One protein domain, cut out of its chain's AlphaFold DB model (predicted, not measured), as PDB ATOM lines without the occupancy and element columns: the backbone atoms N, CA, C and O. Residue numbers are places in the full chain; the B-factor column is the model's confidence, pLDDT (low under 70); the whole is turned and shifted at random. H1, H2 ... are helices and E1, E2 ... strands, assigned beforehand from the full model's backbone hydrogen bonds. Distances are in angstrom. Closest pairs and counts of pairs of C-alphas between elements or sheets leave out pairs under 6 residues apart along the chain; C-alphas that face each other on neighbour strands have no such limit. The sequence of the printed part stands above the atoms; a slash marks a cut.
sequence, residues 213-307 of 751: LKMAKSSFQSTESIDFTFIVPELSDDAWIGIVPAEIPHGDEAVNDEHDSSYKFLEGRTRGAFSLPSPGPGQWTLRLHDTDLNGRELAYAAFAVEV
ATOM      1  N   LEU A 213      21.139  24.707  14.092       66.50
ATOM      2  CA  LEU A 213      19.945  25.365  13.564       66.50
ATOM      3  C   LEU A 213      19.000  25.644  14.740       66.50
ATOM      4  O   LEU A 213      18.522  24.715  15.388       66.50
ATOM      5  N   LYS A 214      18.771  26.922  15.054       68.06
ATOM      6  CA  LYS A 214      18.045  27.372  16.253       68.06
ATOM      7  C   LYS A 214      16.835  28.214  15.877       68.06
ATOM      8  O   LYS A 214      16.950  29.206  15.165       68.06
ATOM      9  N   MET A 215      15.678  27.859  16.422       64.12
ATOM     10  CA  MET A 215      14.430  28.611  16.273       64.12
ATOM     11  C   MET A 215      14.046  29.223  17.624       64.12
ATOM     12  O   MET A 215      14.248  28.599  18.664       64.12
ATOM     13  N   ALA A 216      13.480  30.433  17.632       57.97
ATOM     14  CA  ALA A 216      13.067  31.090  18.880       57.97
ATOM     15  C   ALA A 216      11.824  30.440  19.533       57.97
ATOM     16  O   ALA A 216      11.531  30.687  20.703       57.97
ATOM     17  N   LYS A 217      11.084  29.638  18.759       63.56
ATOM     18  CA  LYS A 217       9.879  28.887  19.130       63.56
ATOM     19  C   LYS A 217       9.810  27.610  18.287       63.56
ATOM     20  O   LYS A 217      10.396  27.561  17.210       63.56
ATOM     21  N   SER A 218       9.038  26.624  18.738       69.06
ATOM     22  CA  SER A 218       8.654  25.427  17.965       69.06
ATOM     23  C   SER A 218       7.165  25.402  17.578       69.06
ATOM     24  O   SER A 218       6.716  24.468  16.918       69.06
ATOM     25  N   SER A 219       6.402  26.434  17.947       69.81
ATOM     26  CA  SER A 219       5.057  26.707  17.430       69.81
ATOM     27  C   SER A 219       4.925  28.193  17.090       69.81
ATOM     28  O   SER A 219       5.369  29.053  17.859       69.81
ATOM     29  N   PHE A 220       4.343  28.476  15.926       70.94
ATOM     30  CA  PHE A 220       4.171  29.809  15.347       70.94
ATOM     31  C   PHE A 220       2.707  30.030  14.965       70.94
ATOM     32  O   PHE A 220       1.998  29.092  14.600       70.94
ATOM     33  N   GLN A 221       2.238  31.275  15.025       75.81
ATOM     34  CA  GLN A 221       0.894  31.613  14.544       75.81
ATOM     35  C   GLN A 221       0.853  31.649  13.010       75.81
ATOM     36  O   GLN A 221       1.818  32.046  12.366       75.81
ATOM     37  N   SER A 222      -0.290  31.327  12.398       68.25
ATOM     38  CA  SER A 222      -0.442  31.282  10.932       68.25
ATOM     39  C   SER A 222      -0.090  32.577  10.176       68.25
ATOM     40  O   SER A 222       0.121  32.523   8.966       68.25
ATOM     41  N   THR A 223      -0.013  33.726  10.857       66.00
ATOM     42  CA  THR A 223       0.395  35.036  10.306       66.00
ATOM     43  C   THR A 223       1.764  35.526  10.809       66.00
ATOM     44  O   THR A 223       2.096  36.695  10.627       66.00
ATOM     45  N   GLU A 224       2.532  34.679  11.494       72.88
ATOM     46  CA  GLU A 224       3.841  34.990  12.076       72.88
ATOM     47  C   GLU A 224       4.971  34.476  11.168       72.88
ATOM     48  O   GLU A 224       4.892  33.365  10.648       72.88
ATOM     49  N   SER A 225       6.018  35.280  10.954       74.69
ATOM     50  CA  SER A 225       7.196  34.838  10.194       74.69
ATOM     51  C   SER A 225       8.030  33.832  10.988       74.69
ATOM     52  O   SER A 225       8.122  33.900  12.214       74.69
ATOM     53  N   ILE A 226       8.678  32.919  10.271       77.75
ATOM     54  CA  ILE A 226       9.521  31.877  10.844       77.75
ATOM     55  C   ILE A 226      10.950  32.417  10.974       77.75
ATOM     56  O   ILE A 226      11.737  32.373  10.025       77.75
ATOM     57  N   ASP A 227      11.263  32.961  12.151       75.50
ATOM     58  CA  ASP A 227      12.576  33.521  12.493       75.50
ATOM     59  C   ASP A 227      13.505  32.457  13.107       75.50
ATOM     60  O   ASP A 227      13.164  31.800  14.100       75.50
ATOM     61  N   PHE A 228      14.709  32.318  12.548       77.06
ATOM     62  CA  PHE A 228      15.715  31.350  12.996       77.06
ATOM     63  C   PHE A 228      17.154  31.856  12.824       77.06
ATOM     64  O   PHE A 228      17.447  32.749  12.024       77.06
ATOM     65  N   THR A 229      18.073  31.247  13.568       72.00
ATOM     66  CA  THR A 229      19.521  31.415  13.424       72.00
ATOM     67  C   THR A 229      20.185  30.102  13.035       72.00
ATOM     68  O   THR A 229      19.669  29.015  13.302       72.00
ATOM     69  N   PHE A 230      21.340  30.203  12.387       74.19
ATOM     70  CA  PHE A 230      22.143  29.054  11.988       74.19
ATOM     71  C   PHE A 230      23.633  29.314  12.225       74.19
ATOM     72  O   PHE A 230      24.109  30.452  12.129       74.19
ATOM     73  N   ILE A 231      24.368  28.238  12.488       76.00
ATOM     74  CA  ILE A 231      25.828  28.155  12.428       76.00
ATOM     75  C   ILE A 231      26.149  26.910  11.604       76.00
ATOM     76  O   ILE A 231      25.572  25.849  11.827       76.00
ATOM     77  N   VAL A 232      27.032  27.044  10.623       73.56
ATOM     78  CA  VAL A 232      27.425  25.968   9.708       73.56
ATOM     79  C   VAL A 232      28.933  26.053   9.441       73.56
ATOM     80  O   VAL A 232      29.511  27.139   9.556       73.56
ATOM     81  N   PRO A 233      29.606  24.943   9.091       75.00
ATOM     82  CA  PRO A 233      30.970  24.996   8.574       75.00
ATOM     83  C   PRO A 233      31.013  25.749   7.233       75.00
ATOM     84  O   PRO A 233      29.997  26.222   6.725       75.00
ATOM     85  N   GLU A 234      32.198  25.878   6.641       78.81
ATOM     86  CA  GLU A 234      32.349  26.430   5.290       78.81
ATOM     87  C   GLU A 234      31.740  25.449   4.266       78.81
ATOM     88  O   GLU A 234      32.353  24.445   3.900       78.81
ATOM     89  N   LEU A 235      30.481  25.707   3.895       78.81
ATOM     90  CA  LEU A 235      29.702  24.971   2.895       78.81
ATOM     91  C   LEU A 235      29.802  25.648   1.517       78.81
ATOM     92  O   LEU A 235      30.406  26.713   1.379       78.81
ATOM     93  N   SER A 236      29.204  25.030   0.497       78.50
ATOM     94  CA  SER A 236      29.094  25.614  -0.843       78.50
ATOM     95  C   SER A 236      28.307  26.938  -0.828       78.50
ATOM     96  O   SER A 236      27.436  27.144   0.019       78.50
ATOM     97  N   ASP A 237      28.564  27.824  -1.796       79.56
ATOM     98  CA  ASP A 237      27.789  29.066  -1.968       79.56
ATOM     99  C   ASP A 237      26.294  28.784  -2.240       79.56
ATOM    100  O   ASP A 237      25.439  29.601  -1.888       79.56
ATOM    101  N   ASP A 238      26.002  27.614  -2.821       82.12
ATOM    102  CA  ASP A 238      24.667  27.088  -3.136       82.12
ATOM    103  C   ASP A 238      24.060  26.188  -2.035       82.12
ATOM    104  O   ASP A 238      22.970  25.651  -2.199       82.12
ATOM    105  N   ALA A 239      24.707  26.053  -0.874       81.75
ATOM    106  CA  ALA A 239      24.099  25.405   0.290       81.75
ATOM    107  C   ALA A 239      22.838  26.173   0.738       81.75
ATOM    108  O   ALA A 239      22.858  27.407   0.778       81.75
ATOM    109  N   TRP A 240      21.744  25.489   1.091       83.62
ATOM    110  CA  TRP A 240      20.436  26.131   1.303       83.62
ATOM    111  C   TRP A 240      19.712  25.705   2.586       83.62
ATOM    112  O   TRP A 240      19.930  24.620   3.123       83.62
ATOM    113  N   ILE A 241      18.845  26.591   3.094       85.62
ATOM    114  CA  ILE A 241      17.903  26.317   4.189       85.62
ATOM    115  C   ILE A 241      16.485  26.660   3.725       85.62
ATOM    116  O   ILE A 241      16.251  27.786   3.287       85.62
ATOM    117  N   GLY A 242      15.534  25.735   3.865       79.06
ATOM    118  CA  GLY A 242      14.142  25.941   3.449       79.06
ATOM    119  C   GLY A 242      13.109  25.220   4.308       79.06
ATOM    120  O   GLY A 242      13.448  24.400   5.166       79.06
ATOM    121  N   ILE A 243      11.840  25.581   4.121       86.50
ATOM    122  CA  ILE A 243      10.700  25.026   4.862       86.50
ATOM    123  C   ILE A 243      10.030  23.945   4.015       86.50
ATOM    124  O   ILE A 243       9.440  24.247   2.984       86.50
ATOM    125  N   VAL A 244      10.059  22.706   4.500       79.69
ATOM    126  CA  VAL A 244       9.500  21.513   3.845       79.69
ATOM    127  C   VAL A 244       8.440  20.883   4.768       79.69
ATOM    128  O   VAL A 244       8.661  20.850   5.989       79.69
ATOM    129  N   PRO A 245       7.291  20.380   4.269       79.69
ATOM    130  CA  PRO A 245       6.286  19.713   5.099       79.69
ATOM    131  C   PRO A 245       6.873  18.531   5.884       79.69
ATOM    132  O   PRO A 245       7.672  17.754   5.363       79.69
ATOM    133  N   ALA A 246       6.449  18.346   7.139       74.62
ATOM    134  CA  ALA A 246       6.995  17.295   8.010       74.62
ATOM    135  C   ALA A 246       6.633  15.856   7.574       74.62
ATOM    136  O   ALA A 246       7.164  14.894   8.124       74.62
ATOM    137  N   GLU A 247       5.731  15.697   6.603       72.44
ATOM    138  CA  GLU A 247       5.370  14.407   5.999       72.44
ATOM    139  C   GLU A 247       6.317  13.961   4.869       72.44
ATOM    140  O   GLU A 247       6.316  12.785   4.501       72.44
ATOM    141  N   ILE A 248       7.156  14.864   4.348       71.19
ATOM    142  CA  ILE A 248       8.145  14.540   3.314       71.19
ATOM    143  C   ILE A 248       9.316  13.770   3.947       71.19
ATOM    144  O   ILE A 248       9.862  14.237   4.953       71.19
ATOM    145  N   PRO A 249       9.753  12.623   3.389       73.25
ATOM    146  CA  PRO A 249      10.918  11.895   3.887       73.25
ATOM    147  C   PRO A 249      12.162  12.785   3.988       73.25
ATOM    148  O   PRO A 249      12.401  13.619   3.124       73.25
ATOM    149  N   HIS A 250      12.955  12.612   5.042       71.94
ATOM    150  CA  HIS A 250      14.211  13.342   5.224       71.94
ATOM    151  C   HIS A 250      15.338  12.763   4.352       71.94
ATOM    152  O   HIS A 250      15.394  11.552   4.120       71.94
ATOM    153  N   GLY A 251      16.285  13.616   3.954       70.19
ATOM    154  CA  GLY A 251      17.587  13.226   3.405       70.19
ATOM    155  C   GLY A 251      17.811  13.469   1.910       70.19
ATOM    156  O   GLY A 251      18.927  13.847   1.557       70.19
ATOM    157  N   ASP A 252      16.809  13.253   1.053       74.94
ATOM    158  CA  ASP A 252      16.940  13.423  -0.406       74.94
ATOM    159  C   ASP A 252      16.651  14.880  -0.801       74.94
ATOM    160  O   ASP A 252      15.545  15.387  -0.626       74.94
ATOM    161  N   GLU A 253      17.679  15.571  -1.283       78.44
ATOM    162  CA  GLU A 253      17.657  17.012  -1.531       78.44
ATOM    163  C   GLU A 253      16.760  17.408  -2.708       78.44
ATOM    164  O   GLU A 253      16.004  18.367  -2.579       78.44
ATOM    165  N   ALA A 254      16.710  16.609  -3.778       73.25
ATOM    166  CA  ALA A 254      15.811  16.867  -4.905       73.25
ATOM    167  C   ALA A 254      14.325  16.685  -4.527       73.25
ATOM    168  O   ALA A 254      13.450  17.327  -5.103       73.25
ATOM    169  N   VAL A 255      14.036  15.826  -3.541       75.56
ATOM    170  CA  VAL A 255      12.682  15.646  -2.981       75.56
ATOM    171  C   VAL A 255      12.336  16.764  -1.990       75.56
ATOM    172  O   VAL A 255      11.171  17.146  -1.877       75.56
ATOM    173  N   ASN A 256      13.330  17.305  -1.283       74.44
ATOM    174  CA  ASN A 256      13.146  18.453  -0.398       74.44
ATOM    175  C   ASN A 256      12.947  19.766  -1.184       74.44
ATOM    176  O   ASN A 256      12.153  20.586  -0.734       74.44
ATOM    177  N   ASP A 257      13.592  19.944  -2.345       74.88
ATOM    178  CA  ASP A 257      13.386  21.087  -3.257       74.88
ATOM    179  C   ASP A 257      12.008  21.048  -3.953       74.88
ATOM    180  O   ASP A 257      11.265  22.026  -3.904       74.88
ATOM    181  N   GLU A 258      11.567  19.896  -4.493       81.06
ATOM    182  CA  GLU A 258      10.216  19.769  -5.093       81.06
ATOM    183  C   GLU A 258       9.073  20.029  -4.077       81.06
ATOM    184  O   GLU A 258       7.927  20.302  -4.454       81.06
ATOM    185  N   HIS A 259       9.371  19.965  -2.777       76.94
ATOM    186  CA  HIS A 259       8.418  20.180  -1.686       76.94
ATOM    187  C   HIS A 259       8.758  21.370  -0.776       76.94
ATOM    188  O   HIS A 259       8.194  21.494   0.316       76.94
ATOM    189  N   ASP A 260       9.630  22.266  -1.230       78.94
ATOM    190  CA  ASP A 260       9.881  23.552  -0.592       78.94
ATOM    191  C   ASP A 260       8.624  24.453  -0.586       78.94
ATOM    192  O   ASP A 260       7.875  24.551  -1.560       78.94
ATOM    193  N   SER A 261       8.409  25.156   0.530       83.62
ATOM    194  CA  SER A 261       7.452  26.264   0.640       83.62
ATOM    195  C   SER A 261       8.127  27.642   0.638       83.62
ATOM    196  O   SER A 261       7.440  28.639   0.391       83.62
ATOM    197  N   SER A 262       9.411  27.722   1.000       83.44
ATOM    198  CA  SER A 262      10.270  28.904   0.893       83.44
ATOM    199  C   SER A 262      11.691  28.577   1.374       83.44
ATOM    200  O   SER A 262      11.864  28.183   2.535       83.44
ATOM    201  N   TYR A 263      12.700  28.862   0.548       86.88
ATOM    202  CA  TYR A 263      14.119  28.644   0.850       86.88
ATOM    203  C   TYR A 263      14.956  29.932   0.867       86.88
ATOM    204  O   TYR A 263      14.530  31.006   0.425       86.88
ATOM    205  N   LYS A 264      16.198  29.809   1.355       82.31
ATOM    206  CA  LYS A 264      17.313  30.730   1.103       82.31
ATOM    207  C   LYS A 264      18.645  29.999   0.984       82.31
ATOM    208  O   LYS A 264      18.980  29.175   1.831       82.31
ATOM    209  N   PHE A 265      19.444  30.420   0.009       85.06
ATOM    210  CA  PHE A 265      20.866  30.103  -0.052       85.06
ATOM    211  C   PHE A 265      21.647  30.750   1.097       85.06
ATOM    212  O   PHE A 265      21.313  31.836   1.586       85.06
ATOM    213  N   LEU A 266      22.709  30.066   1.506       79.62
ATOM    214  CA  LEU A 266      23.643  30.491   2.534       79.62
ATOM    215  C   LEU A 266      24.691  31.467   2.005       79.62
ATOM    216  O   LEU A 266      25.200  32.243   2.806       79.62
ATOM    217  N   GLU A 267      25.003  31.482   0.703       81.44
ATOM    218  CA  GLU A 267      25.974  32.414   0.099       81.44
ATOM    219  C   GLU A 267      27.341  32.391   0.830       81.44
ATOM    220  O   GLU A 267      27.890  33.439   1.187       81.44
ATOM    221  N   GLY A 268      27.830  31.194   1.179       70.00
ATOM    222  CA  GLY A 268      29.092  30.990   1.908       70.00
ATOM    223  C   GLY A 268      29.080  31.431   3.385       70.00
ATOM    224  O   GLY A 268      30.122  31.463   4.043       70.00
ATOM    225  N   ARG A 269      27.921  31.799   3.950       73.69
ATOM    226  CA  ARG A 269      27.808  32.278   5.340       73.69
ATOM    227  C   ARG A 269      27.898  31.120   6.336       73.69
ATOM    228  O   ARG A 269      26.956  30.353   6.494       73.69
ATOM    229  N   THR A 270      28.967  31.090   7.129       72.88
ATOM    230  CA  THR A 270      29.155  30.133   8.244       72.88
ATOM    231  C   THR A 270      28.301  30.426   9.487       72.88
ATOM    232  O   THR A 270      28.284  29.654  10.443       72.88
ATOM    233  N   ARG A 271      27.589  31.559   9.524       74.88
ATOM    234  CA  ARG A 271      26.586  31.881  10.553       74.88
ATOM    235  C   ARG A 271      25.645  32.986  10.091       74.88
ATOM    236  O   ARG A 271      26.045  33.856   9.316       74.88
ATOM    237  N   GLY A 272      24.430  33.009  10.626       66.56
ATOM    238  CA  GLY A 272      23.482  34.075  10.335       66.56
ATOM    239  C   GLY A 272      22.133  33.934  11.028       66.56
ATOM    240  O   GLY A 272      21.908  33.048  11.850       66.56
ATOM    241  N   ALA A 273      21.238  34.850  10.669       73.50
ATOM    242  CA  ALA A 273      19.833  34.844  11.037       73.50
ATOM    243  C   ALA A 273      19.002  35.086   9.775       73.50
ATOM    244  O   ALA A 273      19.332  35.976   8.984       73.50
ATOM    245  N   PHE A 274      17.936  34.314   9.595       77.06
ATOM    246  CA  PHE A 274      16.988  34.466   8.499       77.06
ATOM    247  C   PHE A 274      15.552  34.476   9.033       77.06
ATOM    248  O   PHE A 274      15.261  34.016  10.135       77.06
ATOM    249  N   SER A 275      14.671  35.046   8.218       79.56
ATOM    250  CA  SER A 275      13.228  35.090   8.421       79.56
ATOM    251  C   SER A 275      12.590  34.586   7.134       79.56
ATOM    252  O   SER A 275      12.932  35.078   6.048       79.56
ATOM    253  N   LEU A 276      11.728  33.581   7.249       77.81
ATOM    254  CA  LEU A 276      10.961  33.001   6.147       77.81
ATOM    255  C   LEU A 276       9.457  33.259   6.359       77.81
ATOM    256  O   LEU A 276       9.015  33.421   7.501       77.81
ATOM    257  N   PRO A 277       8.654  33.357   5.284       80.25
ATOM    258  CA  PRO A 277       7.209  33.533   5.409       80.25
ATOM    259  C   PRO A 277       6.552  32.330   6.104       80.25
ATOM    260  O   PRO A 277       7.054  31.210   6.045       80.25
ATOM    261  N   SER A 278       5.394  32.559   6.730       80.81
ATOM    262  CA  SER A 278       4.542  31.471   7.225       80.81
ATOM    263  C   SER A 278       4.125  30.557   6.059       80.81
ATOM    264  O   SER A 278       3.512  31.059   5.111       80.81
ATOM    265  N   PRO A 279       4.382  29.238   6.126       78.56
ATOM    266  CA  PRO A 279       3.938  28.271   5.118       78.56
ATOM    267  C   PRO A 279       2.436  27.923   5.231       78.56
ATOM    268  O   PRO A 279       1.902  27.148   4.442       78.56
ATOM    269  N   GLY A 280       1.727  28.492   6.216       75.62
ATOM    270  CA  GLY A 280       0.344  28.143   6.543       75.62
ATOM    271  C   GLY A 280       0.230  27.028   7.595       75.62
ATOM    272  O   GLY A 280       1.227  26.416   7.978       75.62
ATOM    273  N   PRO A 281      -0.979  26.788   8.135       79.25
ATOM    274  CA  PRO A 281      -1.169  25.913   9.287       79.25
ATOM    275  C   PRO A 281      -0.871  24.443   8.964       79.25
ATOM    276  O   PRO A 281      -1.396  23.897   7.996       79.25
ATOM    277  N   GLY A 282      -0.051  23.793   9.792       76.19
ATOM    278  CA  GLY A 282       0.431  22.434   9.547       76.19
ATOM    279  C   GLY A 282       1.581  22.010  10.464       76.19
ATOM    280  O   GLY A 282       1.875  22.660  11.470       76.19
ATOM    281  N   GLN A 283       2.221  20.894  10.116       74.44
ATOM    282  CA  GLN A 283       3.470  20.427  10.722       74.44
ATOM    283  C   GLN A 283       4.585  20.554   9.686       74.44
ATOM    284  O   GLN A 283       4.474  20.016   8.583       74.44
ATOM    285  N   TRP A 284       5.651  21.261  10.043       80.44
ATOM    286  CA  TRP A 284       6.684  21.700   9.115       80.44
ATOM    287  C   TRP A 284       8.078  21.390   9.654       80.44
ATOM    288  O   TRP A 284       8.294  21.216  10.855       80.44
ATOM    289  N   THR A 285       9.040  21.319   8.745       76.75
ATOM    290  CA  THR A 285      10.454  21.109   9.048       76.75
ATOM    291  C   THR A 285      11.286  22.130   8.296       76.75
ATOM    292  O   THR A 285      11.228  22.205   7.074       76.75
ATOM    293  N   LEU A 286      12.069  22.913   9.029       81.75
ATOM    294  CA  LEU A 286      13.123  23.746   8.474       81.75
ATOM    295  C   LEU A 286      14.339  22.840   8.242       81.75
ATOM    296  O   LEU A 286      14.845  22.281   9.214       81.75
ATOM    297  N   ARG A 287      14.774  22.643   6.995       83.00
ATOM    298  CA  ARG A 287      15.853  21.709   6.607       83.00
ATOM    299  C   ARG A 287      17.051  22.472   6.046       83.00
ATOM    300  O   ARG A 287      16.861  23.491   5.389       83.00
ATOM    301  N   LEU A 288      18.263  21.987   6.316       83.31
ATOM    302  CA  LEU A 288      19.545  22.522   5.836       83.31
ATOM    303  C   LEU A 288      20.232  21.496   4.923       83.31
ATOM    304  O   LEU A 288      20.431  20.356   5.344       83.31
ATOM    305  N   HIS A 289      20.680  21.930   3.746       80.50
ATOM    306  CA  HIS A 289      21.436  21.138   2.768       80.50
ATOM    307  C   HIS A 289      22.826  21.737   2.499       80.50
ATOM    308  O   HIS A 289      23.023  22.945   2.624       80.50
ATOM    309  N   ASP A 290      23.805  20.895   2.147       78.25
ATOM    310  CA  ASP A 290      25.198  21.306   1.888       78.25
ATOM    311  C   ASP A 290      25.479  21.826   0.464       78.25
ATOM    312  O   ASP A 290      26.519  22.458   0.254       78.25
ATOM    313  N   THR A 291      24.567  21.597  -0.488       79.00
ATOM    314  CA  THR A 291      24.583  22.116  -1.870       79.00
ATOM    315  C   THR A 291      23.211  21.919  -2.545       79.00
ATOM    316  O   THR A 291      22.449  21.053  -2.122       79.00
ATOM    317  N   ASP A 292      22.936  22.697  -3.595       77.19
ATOM    318  CA  ASP A 292      21.737  22.712  -4.472       77.19
ATOM    319  C   ASP A 292      21.753  21.611  -5.566       77.19
ATOM    320  O   ASP A 292      21.055  21.683  -6.578       77.19
ATOM    321  N   LEU A 293      22.687  20.652  -5.472       75.38
ATOM    322  CA  LEU A 293      23.024  19.725  -6.561       75.38
ATOM    323  C   LEU A 293      23.323  18.300  -6.066       75.38
ATOM    324  O   LEU A 293      24.449  17.805  -6.183       75.38
ATOM    325  N   ASN A 294      22.283  17.576  -5.647       69.62
ATOM    326  CA  ASN A 294      22.354  16.285  -4.941       69.62
ATOM    327  C   ASN A 294      22.965  16.451  -3.541       69.62
ATOM    328  O   ASN A 294      23.816  15.659  -3.118       69.62
ATOM    329  N   GLY A 295      22.556  17.513  -2.850       68.62
ATOM    330  CA  GLY A 295      22.990  17.801  -1.493       68.62
ATOM    331  C   GLY A 295      22.563  16.734  -0.492       68.62
ATOM    332  O   GLY A 295      21.683  15.902  -0.721       68.62
ATOM    333  N   ARG A 296      23.185  16.773   0.678       71.00
ATOM    334  CA  ARG A 296      22.805  15.987   1.842       71.00
ATOM    335  C   ARG A 296      22.110  16.882   2.857       71.00
ATOM    336  O   ARG A 296      22.641  17.921   3.238       71.00
ATOM    337  N   GLU A 297      20.978  16.417   3.382       79.56
ATOM    338  CA  GLU A 297      20.374  17.033   4.565       79.56
ATOM    339  C   GLU A 297      21.334  16.923   5.768       79.56
ATOM    340  O   GLU A 297      21.687  15.824   6.221       79.56
ATOM    341  N   LEU A 298      21.800  18.074   6.256       74.06
ATOM    342  CA  LEU A 298      22.771  18.202   7.343       74.06
ATOM    343  C   LEU A 298      22.106  18.290   8.718       74.06
ATOM    344  O   LEU A 298      22.616  17.731   9.689       74.06
ATOM    345  N   ALA A 299      21.001  19.030   8.801       69.75
ATOM    346  CA  ALA A 299      20.243  19.279  10.020       69.75
ATOM    347  C   ALA A 299      18.802  19.679   9.679       69.75
ATOM    348  O   ALA A 299      18.537  20.224   8.606       69.75
ATOM    349  N   TYR A 300      17.890  19.476  10.629       77.56
ATOM    350  CA  TYR A 300      16.530  19.993  10.552       77.56
ATOM    351  C   TYR A 300      16.040  20.488  11.917       77.56
ATOM    352  O   TYR A 300      16.520  20.049  12.962       77.56
ATOM    353  N   ALA A 301      15.046  21.372  11.902       70.81
ATOM    354  CA  ALA A 301      14.279  21.787  13.070       70.81
ATOM    355  C   ALA A 301      12.779  21.657  12.761       70.81
ATOM    356  O   ALA A 301      12.291  22.194  11.766       70.81
ATOM    357  N   ALA A 302      12.045  20.908  13.584       71.44
ATOM    358  CA  ALA A 302      10.605  20.712  13.417       71.44
ATOM    359  C   ALA A 302       9.814  21.820  14.127       71.44
ATOM    360  O   ALA A 302      10.128  22.177  15.265       71.44
ATOM    361  N   PHE A 303       8.769  22.333  13.478       70.25
ATOM    362  CA  PHE A 303       7.881  23.338  14.051       70.25
ATOM    363  C   PHE A 303       6.424  23.149  13.613       70.25
ATOM    364  O   PHE A 303       6.121  22.726  12.495       70.25
ATOM    365  N   ALA A 304       5.504  23.493  14.507       76.06
ATOM    366  CA  ALA A 304       4.095  23.636  14.188       76.06
ATOM    367  C   ALA A 304       3.814  25.054  13.677       76.06
ATOM    368  O   ALA A 304       4.351  26.034  14.198       76.06
ATOM    369  N   VAL A 305       2.910  25.170  12.708       75.25
ATOM    370  CA  VAL A 305       2.194  26.424  12.461       75.25
ATOM    371  C   VAL A 305       0.752  26.182  12.863       75.25
ATOM    372  O   VAL A 305       0.045  25.384  12.246       75.25
ATOM    373  N   GLU A 306       0.320  26.847  13.921       71.50
ATOM    374  CA  GLU A 306      -1.042  26.747  14.420       71.50
ATOM    375  C   GLU A 306      -1.910  27.813  13.741       71.50
ATOM    376  O   GLU A 306      -1.510  28.973  13.586       71.50
ATOM    377  N   VAL A 307      -3.126  27.430  13.332       63.47
ATOM    378  CA  VAL A 307      -4.168  28.426  13.047       63.47
ATOM    379  C   VAL A 307      -4.312  29.306  14.277       63.47
ATOM    380  O   VAL A 307      -4.391  28.785  15.389       63.47
TER     381      VAL A 307
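AT A GLANCE: This is residues 213 to 307 of the 751 residues of the protein "EF-hand domain-containing protein" of Candidatus Poseidoniales archaeon (UniProt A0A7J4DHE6). A curled, strongly twisted sheet of five strands and a smaller sheet of three strands face each other as a sandwich, with the strands of the two running nearly in line. One short helix, H1, packs on the larger sheet, on the side away from the smaller one. The printed part has 95 residues, with the order E1 E2 E3 E4 H1 E5 E6 E7 E8 along the chain; the larger sheet is mixed, in the order E2 E8 E7 E4 E5, and the smaller is antiparallel, in the order E1 E3 E6. The class is mostly strand, and the whole is compact, with a radius of gyration of the C-alphas of 12.3 A and spans of 36 by 25 by 16 A.

HOW THE PARTS SIT: In the larger sheet, E7, residues 282 to 289, and E8, residues 297 to 306, form a hairpin at 159 degrees, with N 286 and O 301 2.8 A apart. E4, residues 240 to 245, is antiparallel to E7, with N 242 and O 287 3.0 A apart. The edge strand E5, residues 262 to 265, is antiparallel to E4, with N 264 and O 241 2.8 A apart. At the other edge E2, residues 219 to 221, is parallel to E8 at 50 degrees, with N 306 and O 220 2.9 A apart. In the smaller sheet the inner strand E3, residues 226 to 231, is antiparallel to E1, residues 213 to 215, with N 229 and O 214 2.8 A apart, and to E6, residues 271 to 276, with N 226 and O 276 2.8 A apart. The facing parts of the two sheets are 9.1 A centre to centre, their best planes 28 degrees apart and their strands at 19 degrees. The closest C-alphas of E1 and E8 are those of Leu 213 and Ala 301, 6.7 A apart. The closest of E5 and E6 are those of Ser 262 and Leu 276, also 6.7 A apart. H1, residues 253 to 258, is on the larger sheet at a height of 8.3 A and lies over E7, slantwise at 41 degrees on the local plane. In H1 every O i to N i+4 pair is within hydrogen-bond range.

IN THESE COORDINATES: E1 begins at C-alpha 213, (19.945, 25.365, 13.564). E8, the longest strand, covers 25.5 A and ends at C-alpha 306, (-1.042, 26.747, 14.420). E7 covers 22.1 A, E3 16.8 A, E6 16.3 A and E4 16.0 A.

THE WHOLE: The C-alphas farthest apart, those of Glu 234 and Val 307, are 37.4 A apart. The printed part has no cut and no long link. The mean pLDDT of the printed part is 75.6, with 14 residues under 70, among them 213 to 219.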